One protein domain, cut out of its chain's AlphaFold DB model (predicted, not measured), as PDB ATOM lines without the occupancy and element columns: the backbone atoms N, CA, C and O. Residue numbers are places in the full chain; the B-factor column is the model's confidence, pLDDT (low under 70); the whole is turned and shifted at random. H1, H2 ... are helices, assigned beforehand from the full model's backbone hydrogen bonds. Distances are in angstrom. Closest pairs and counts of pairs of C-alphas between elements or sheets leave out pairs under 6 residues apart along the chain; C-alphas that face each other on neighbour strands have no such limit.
ATOM      1  N   THR A   9      20.287  -5.772  31.734       79.81
ATOM      2  CA  THR A   9      20.699  -5.861  33.138       79.81
ATOM      3  C   THR A   9      22.165  -6.260  33.259       79.81
ATOM      4  O   THR A   9      22.877  -5.646  34.041       79.81
ATOM      5  N   LYS A  10      22.653  -7.166  32.399       85.06
ATOM      6  CA  LYS A  10      24.082  -7.518  32.346       85.06
ATOM      7  C   LYS A  10      24.974  -6.314  32.020       85.06
ATOM      8  O   LYS A  10      26.057  -6.190  32.574       85.06
ATOM      9  N   LEU A  11      24.513  -5.421  31.138       86.31
ATOM     10  CA  LEU A  11      25.226  -4.176  30.822       86.31
ATOM     11  C   LEU A  11      25.210  -3.191  32.000       86.31
ATOM     12  O   LEU A  11      26.204  -2.523  32.253       86.31
ATOM     13  N   LEU A  12      24.107  -3.115  32.749       89.06
ATOM     14  CA  LEU A  12      24.050  -2.303  33.969       89.06
ATOM     15  C   LEU A  12      24.939  -2.875  35.080       89.06
ATOM     16  O   LEU A  12      25.572  -2.101  35.792       89.06
ATOM     17  N   ASP A  13      25.047  -4.203  35.179       90.69
ATOM     18  CA  ASP A  13      25.911  -4.882  36.150       90.69
ATOM     19  C   ASP A  13      27.390  -4.534  35.962       90.69
ATOM     20  O   ASP A  13      28.101  -4.346  36.948       90.69
ATOM     21  N   GLN A  14      27.842  -4.338  34.719       91.75
ATOM     22  CA  GLN A  14      29.206  -3.870  34.423       91.75
ATOM     23  C   GLN A  14      29.505  -2.477  34.997       91.75
ATOM     24  O   GLN A  14      30.663  -2.146  35.235       91.75
ATOM     25  N   HIS A  15      28.472  -1.671  35.243       92.56
ATOM     26  CA  HIS A  15      28.582  -0.323  35.801       92.56
ATOM     27  C   HIS A  15      27.979  -0.211  37.203       92.56
ATOM     28  O   HIS A  15      27.827   0.898  37.710       92.56
ATOM     29  N   ARG A  16      27.638  -1.332  37.853       92.56
ATOM     30  CA  ARG A  16      26.848  -1.357  39.092       92.56
ATOM     31  C   ARG A  16      27.375  -0.392  40.148       92.56
ATOM     32  O   ARG A  16      26.644   0.491  40.589       92.56
ATOM     33  N   GLU A  17      28.644  -0.528  40.523       94.12
ATOM     34  CA  GLU A  17      29.271   0.303  41.560       94.12
ATOM     35  C   GLU A  17      29.194   1.798  41.232       94.12
ATOM     36  O   GLU A  17      28.895   2.622  42.097       94.12
ATOM     37  N   GLU A  18      29.387   2.146  39.961       94.62
ATOM     38  CA  GLU A  18      29.344   3.518  39.472       94.62
ATOM     39  C   GLU A  18      27.919   4.086  39.548       94.62
ATOM     40  O   GLU A  18      27.715   5.173  40.093       94.62
ATOM     41  N   LEU A  19      26.911   3.321  39.113       95.38
ATOM     42  CA  LEU A  19      25.503   3.733  39.171       95.38
ATOM     43  C   LEU A  19      25.013   3.899  40.620       95.38
ATOM     44  O   LEU A  19      24.317   4.871  40.927       95.38
ATOM     45  N   PHE A  20      25.402   2.996  41.526       94.94
ATOM     46  CA  PHE A  20      25.092   3.118  42.955       94.94
ATOM     47  C   PHE A  20      25.820   4.312  43.592       94.94
ATOM     48  O   PHE A  20      25.194   5.086  44.319       94.94
ATOM     49  N   SER A  21      27.098   4.539  43.262       96.50
ATOM     50  CA  SER A  21      27.852   5.716  43.717       96.50
ATOM     51  C   SER A  21      27.187   7.019  43.269       96.50
ATOM     52  O   SER A  21      27.018   7.939  44.068       96.50
ATOM     53  N   MET A  22      26.739   7.092  42.011       96.31
ATOM     54  CA  MET A  22      25.993   8.239  41.496       96.31
ATOM     55  C   MET A  22      24.694   8.468  42.279       96.31
ATOM     56  O   MET A  22      24.391   9.604  42.638       96.31
ATOM     57  N   ARG A  23      23.939   7.416  42.623       95.31
ATOM     58  CA  ARG A  23      22.737   7.576  43.463       95.31
ATOM     59  C   ARG A  23      23.052   8.105  44.853       95.31
ATOM     60  O   ARG A  23      22.363   9.017  45.301       95.31
ATOM     61  N   ILE A  24      24.089   7.580  45.503       95.44
ATOM     62  CA  ILE A  24      24.523   8.031  46.834       95.44
ATOM     63  C   ILE A  24      24.959   9.502  46.792       95.44
ATOM     64  O   ILE A  24      24.638  10.267  47.694       95.44
ATOM     65  N   LYS A  25      25.616   9.926  45.708       96.25
ATOM     66  CA  LYS A  25      26.016  11.323  45.469       96.25
ATOM     67  C   LYS A  25      24.854  12.260  45.096       96.25
ATOM     68  O   LYS A  25      25.092  13.433  44.831       96.25
ATOM     69  N   GLY A  26      23.616  11.765  45.043       96.38
ATOM     70  CA  GLY A  26      22.423  12.575  44.786       96.38
ATOM     71  C   GLY A  26      22.059  12.764  43.310       96.38
ATOM     72  O   GLY A  26      21.161  13.547  43.005       96.38
ATOM     73  N   TYR A  27      22.692  12.042  42.379       96.75
ATOM     74  CA  TYR A  27      22.339  12.135  40.960       96.75
ATOM     75  C   TYR A  27      20.946  11.557  40.709       96.75
ATOM     76  O   TYR A  27      20.611  10.460  41.166       96.75
ATOM     77  N   SER A  28      20.130  12.267  39.934       96.81
ATOM     78  CA  SER A  28      18.813  11.805  39.493       96.81
ATOM     79  C   SER A  28      18.911  10.608  38.539       96.81
ATOM     80  O   SER A  28      19.901  10.431  37.829       96.81
ATOM     81  N   TYR A  29      17.846   9.802  38.447       95.81
ATOM     82  CA  TYR A  29      17.786   8.696  37.481       95.81
ATOM     83  C   TYR A  29      17.973   9.169  36.032       95.81
ATOM     84  O   TYR A  29      18.558   8.451  35.228       95.81
ATOM     85  N   ARG A  30      17.529  10.390  35.704       96.62
ATOM     86  CA  ARG A  30      17.736  10.999  34.385       96.62
ATOM     87  C   ARG A  30      19.218  11.236  34.092       96.62
ATOM     88  O   ARG A  30      19.682  10.843  33.031       96.62
ATOM     89  N   GLN A  31      19.962  11.799  35.042       97.00
ATOM     90  CA  GLN A  31      21.407  12.006  34.889       97.00
ATOM     91  C   GLN A  31      22.165  10.681  34.752       97.00
ATOM     92  O   GLN A  31      23.148  10.604  34.024       97.00
ATOM     93  N   ILE A  32      21.690   9.622  35.410       96.44
ATOM     94  CA  ILE A  32      22.261   8.278  35.266       96.44
ATOM     95  C   ILE A  32      21.977   7.695  33.874       96.44
ATOM     96  O   ILE A  32      22.863   7.097  33.272       96.44
ATOM     97  N   VAL A  33      20.777   7.899  33.323       96.12
ATOM     98  CA  VAL A  33      20.475   7.523  31.930       96.12
ATOM     99  C   VAL A  33      21.359   8.294  30.948       96.12
ATOM    100  O   VAL A  33      21.918   7.693  30.039       96.12
ATOM    101  N   GLU A  34      21.526   9.603  31.139       96.56
ATOM    102  CA  GLU A  34      22.403  10.432  30.301       96.56
ATOM    103  C   GLU A  34      23.866   9.975  30.385       96.56
ATOM    104  O   GLU A  34      24.569   9.945  29.378       96.56
ATOM    105  N   PHE A  35      24.319   9.574  31.573       95.38
ATOM    106  CA  PHE A  35      25.638   8.989  31.781       95.38
ATOM    107  C   PHE A  35      25.818   7.664  31.024       95.38
ATOM    108  O   PHE A  35      26.814   7.490  30.325       95.38
ATOM    109  N   LEU A  36      24.841   6.759  31.113       94.75
ATOM    110  CA  LEU A  36      24.848   5.486  30.388       94.75
ATOM    111  C   LEU A  36      24.805   5.694  28.868       94.75
ATOM    112  O   LEU A  36      25.526   5.018  28.139       94.75
ATOM    113  N   ALA A  37      24.047   6.682  28.391       94.88
ATOM    114  CA  ALA A  37      23.987   7.028  26.974       94.88
ATOM    115  C   ALA A  37      25.344   7.499  26.422       94.88
ATOM    116  O   ALA A  37      25.679   7.167  25.291       94.88
ATOM    117  N   ARG A  38      26.167   8.200  27.221       94.25
ATOM    118  CA  ARG A  38      27.548   8.571  26.835       94.25
ATOM    119  C   ARG A  38      28.499   7.373  26.723       94.25
ATOM    120  O   ARG A  38      29.595   7.533  26.201       94.25
ATOM    121  N   LYS A  39      28.101   6.207  27.235       90.94
ATOM    122  CA  LYS A  39      28.816   4.928  27.113       90.94
ATOM    123  C   LYS A  39      28.151   3.988  26.095       90.94
ATOM    124  O   LYS A  39      28.360   2.784  26.169       90.94
ATOM    125  N   ASP A  40      27.294   4.516  25.217       91.88
ATOM    126  CA  ASP A  40      26.499   3.756  24.239       91.88
ATOM    127  C   ASP A  40      25.497   2.753  24.854       91.88
ATOM    128  O   ASP A  40      24.981   1.856  24.185       91.88
ATOM    129  N   ILE A  41      25.140   2.927  26.132       91.81
ATOM    130  CA  ILE A  41      24.157   2.090  26.832       91.81
ATOM    131  C   ILE A  41      22.797   2.798  26.841       91.81
ATOM    132  O   ILE A  41      22.484   3.610  27.713       91.81
ATOM    133  N   ILE A  42      21.946   2.457  25.868       91.50
ATOM    134  CA  ILE A  42      20.607   3.048  25.725       91.50
ATOM    135  C   ILE A  42      19.578   2.276  26.566       91.50
ATOM    136  O   ILE A  42      19.087   1.197  26.203       91.50
ATOM    137  N   VAL A  43      19.198   2.865  27.701       91.19
ATOM    138  CA  VAL A  43      18.200   2.321  28.634       91.19
ATOM    139  C   VAL A  43      17.137   3.355  28.991       91.19
ATOM    140  O   VAL A  43      17.365   4.560  28.937       91.19
ATOM    141  N   SER A  44      15.949   2.879  29.373       92.44
ATOM    142  CA  SER A  44      14.885   3.763  29.853       92.44
ATOM    143  C   SER A  44      15.123   4.177  31.306       92.44
ATOM    144  O   SER A  44      15.753   3.448  32.079       92.44
ATOM    145  N   LEU A  45      14.530   5.300  31.717       93.56
ATOM    146  CA  LEU A  45      14.559   5.750  33.111       93.56
ATOM    147  C   LEU A  45      13.965   4.705  34.066       93.56
ATOM    148  O   LEU A  45      14.529   4.462  35.132       93.56
ATOM    149  N   ASN A  46      12.886   4.025  33.662       92.50
ATOM    150  CA  ASN A  46      12.297   2.938  34.448       92.50
ATOM    151  C   ASN A  46      13.243   1.744  34.595       92.50
ATOM    152  O   ASN A  46      13.268   1.126  35.653       92.50
ATOM    153  N   THR A  47      14.045   1.428  33.575       91.81
ATOM    154  CA  THR A  47      15.047   0.355  33.659       91.81
ATOM    155  C   THR A  47      16.084   0.671  34.732       91.81
ATOM    156  O   THR A  47      16.333  -0.164  35.596       91.81
ATOM    157  N   VAL A  48      16.631   1.890  34.725       92.56
ATOM    158  CA  VAL A  48      17.609   2.344  35.727       92.56
ATOM    159  C   VAL A  48      16.986   2.399  37.122       92.56
ATOM    160  O   VAL A  48      17.582   1.924  38.085       92.56
ATOM    161  N   ARG A  49      15.765   2.934  37.239       93.44
ATOM    162  CA  ARG A  49      15.030   2.986  38.507       93.44
ATOM    163  C   ARG A  49      14.816   1.588  39.082       93.44
ATOM    164  O   ARG A  49      15.137   1.369  40.240       93.44
ATOM    165  N   ASN A  50      14.294   0.659  38.284       91.62
ATOM    166  CA  ASN A  50      14.049  -0.709  38.731       91.62
ATOM    167  C   ASN A  50      15.358  -1.411  39.095       91.62
ATOM    168  O   ASN A  50      15.388  -2.145  40.071       91.62
ATOM    169  N   TYR A  51      16.434  -1.174  38.347       91.25
ATOM    170  CA  TYR A  51      17.738  -1.763  38.637       91.25
ATOM    171  C   TYR A  51      18.326  -1.287  39.972       91.25
ATOM    172  O   TYR A  51      18.857  -2.091  40.717       91.25
ATOM    173  N   LEU A  52      18.205   0.005  40.289       90.31
ATOM    174  CA  LEU A  52      18.790   0.597  41.501       90.31
ATOM    175  C   LEU A  52      17.892   0.489  42.743       90.31
ATOM    176  O   LEU A  52      18.323   0.861  43.832       90.31
ATOM    177  N   LEU A  53      16.637   0.061  42.576       88.00
ATOM    178  CA  LEU A  53      15.698  -0.207  43.673       88.00
ATOM    179  C   LEU A  53      15.622  -1.693  44.060       88.00
ATOM    180  O   LEU A  53      15.087  -1.984  45.127       88.00
ATOM    181  N   ASN A  54      16.088  -2.604  43.197       75.25
ATOM    182  CA  ASN A  54      16.220  -4.035  43.503       75.25
ATOM    183  C   ASN A  54      17.629  -4.343  44.020       75.25
ATOM    184  O   ASN A  54      17.741  -5.317  44.792       75.25
TER     185      ASN A  54
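Overview. This is residues 9 to 54 of the 54 residues of an uncharacterized protein of Arsenophonus endosymbiont of Aleurodicus floccissimus (UniProt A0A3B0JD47). Four short helices make a small rounded cluster: H2, H3 and H4 stand in a triangle, and the still shorter H1 sits by H2 and H4, away from H3. H3 runs back beside H2, and H4 meets H3 at a wide angle near the first residues of both. The printed part has 46 residues, with four named helices in the order H1, H2, H3, H4 and no named strand; the class is all helix. It is compact, with a radius of gyration of the C-alphas of 9.2 A, and the C-alphas span 23 by 19 by 18 A.

Along the chain. Three helices of 9 residues share the greatest length. Begin with H3, residues 29 to 37: find C-alpha 29 at (17.786, 8.696, 37.481), from which the helix runs 12.3 A to C-alpha 37. Before it comes H2, residues 16 to 24, 12.4 A from first to last C-alpha. After H3 comes H4, residues 45 to 53, 12.2 A long, which ends at C-alpha 53 at (15.698, -0.207, 43.673). The printed part opens with H1, residues 9 to 13, 6.1 A long; find C-alpha 9 at (20.699, -5.861, 33.138).

Arrangement. Start at H3 and look for Tyr 29 and Leu 45: H3 and H4 touch there, with their closest C-alphas 6.2 A apart. Their lines stand at 71 degrees, only just about perpendicular. H2 and H3 only just touch, with 3 pairs of C-alphas within 8 A, the closest being those of Leu 19 and Ile 32 at 6.8 A. They form a helical hairpin, running opposite ways at a shallow tilt of 34 degrees, only just short of steep. H2 and H4 are close but not clearly touching, with the closest C-alphas, those of Phe 20 and Leu 52, 6.9 A apart, and their lines about perpendicular at 90 degrees. H1 and H4 are close but not clearly touching; their closest C-alphas are those of Thr 9 and Tyr 51, 7.5 A apart. H1 and H2 meet only through their link, and they are near each other, with 5 pairs of C-alphas within 10 A. H1 and H3 are apart. In H1, H2, H3 and H4 every O i to N i+4 pair is within hydrogen-bond range.

Size, cuts and confidence. The two C-alphas farthest apart are those of Arg 38 and Asn 54, at 23.8 A. The printed part runs from residue 9 to residue 54, the chain's last residue, and has no cut. The links from H1 to H2 and from H2 to H3 are tight, with 2 and 4 residues; the link from H3 to H4 is short, with 7. The mean pLDDT of the printed part is 92.7, and no printed residue is under 70.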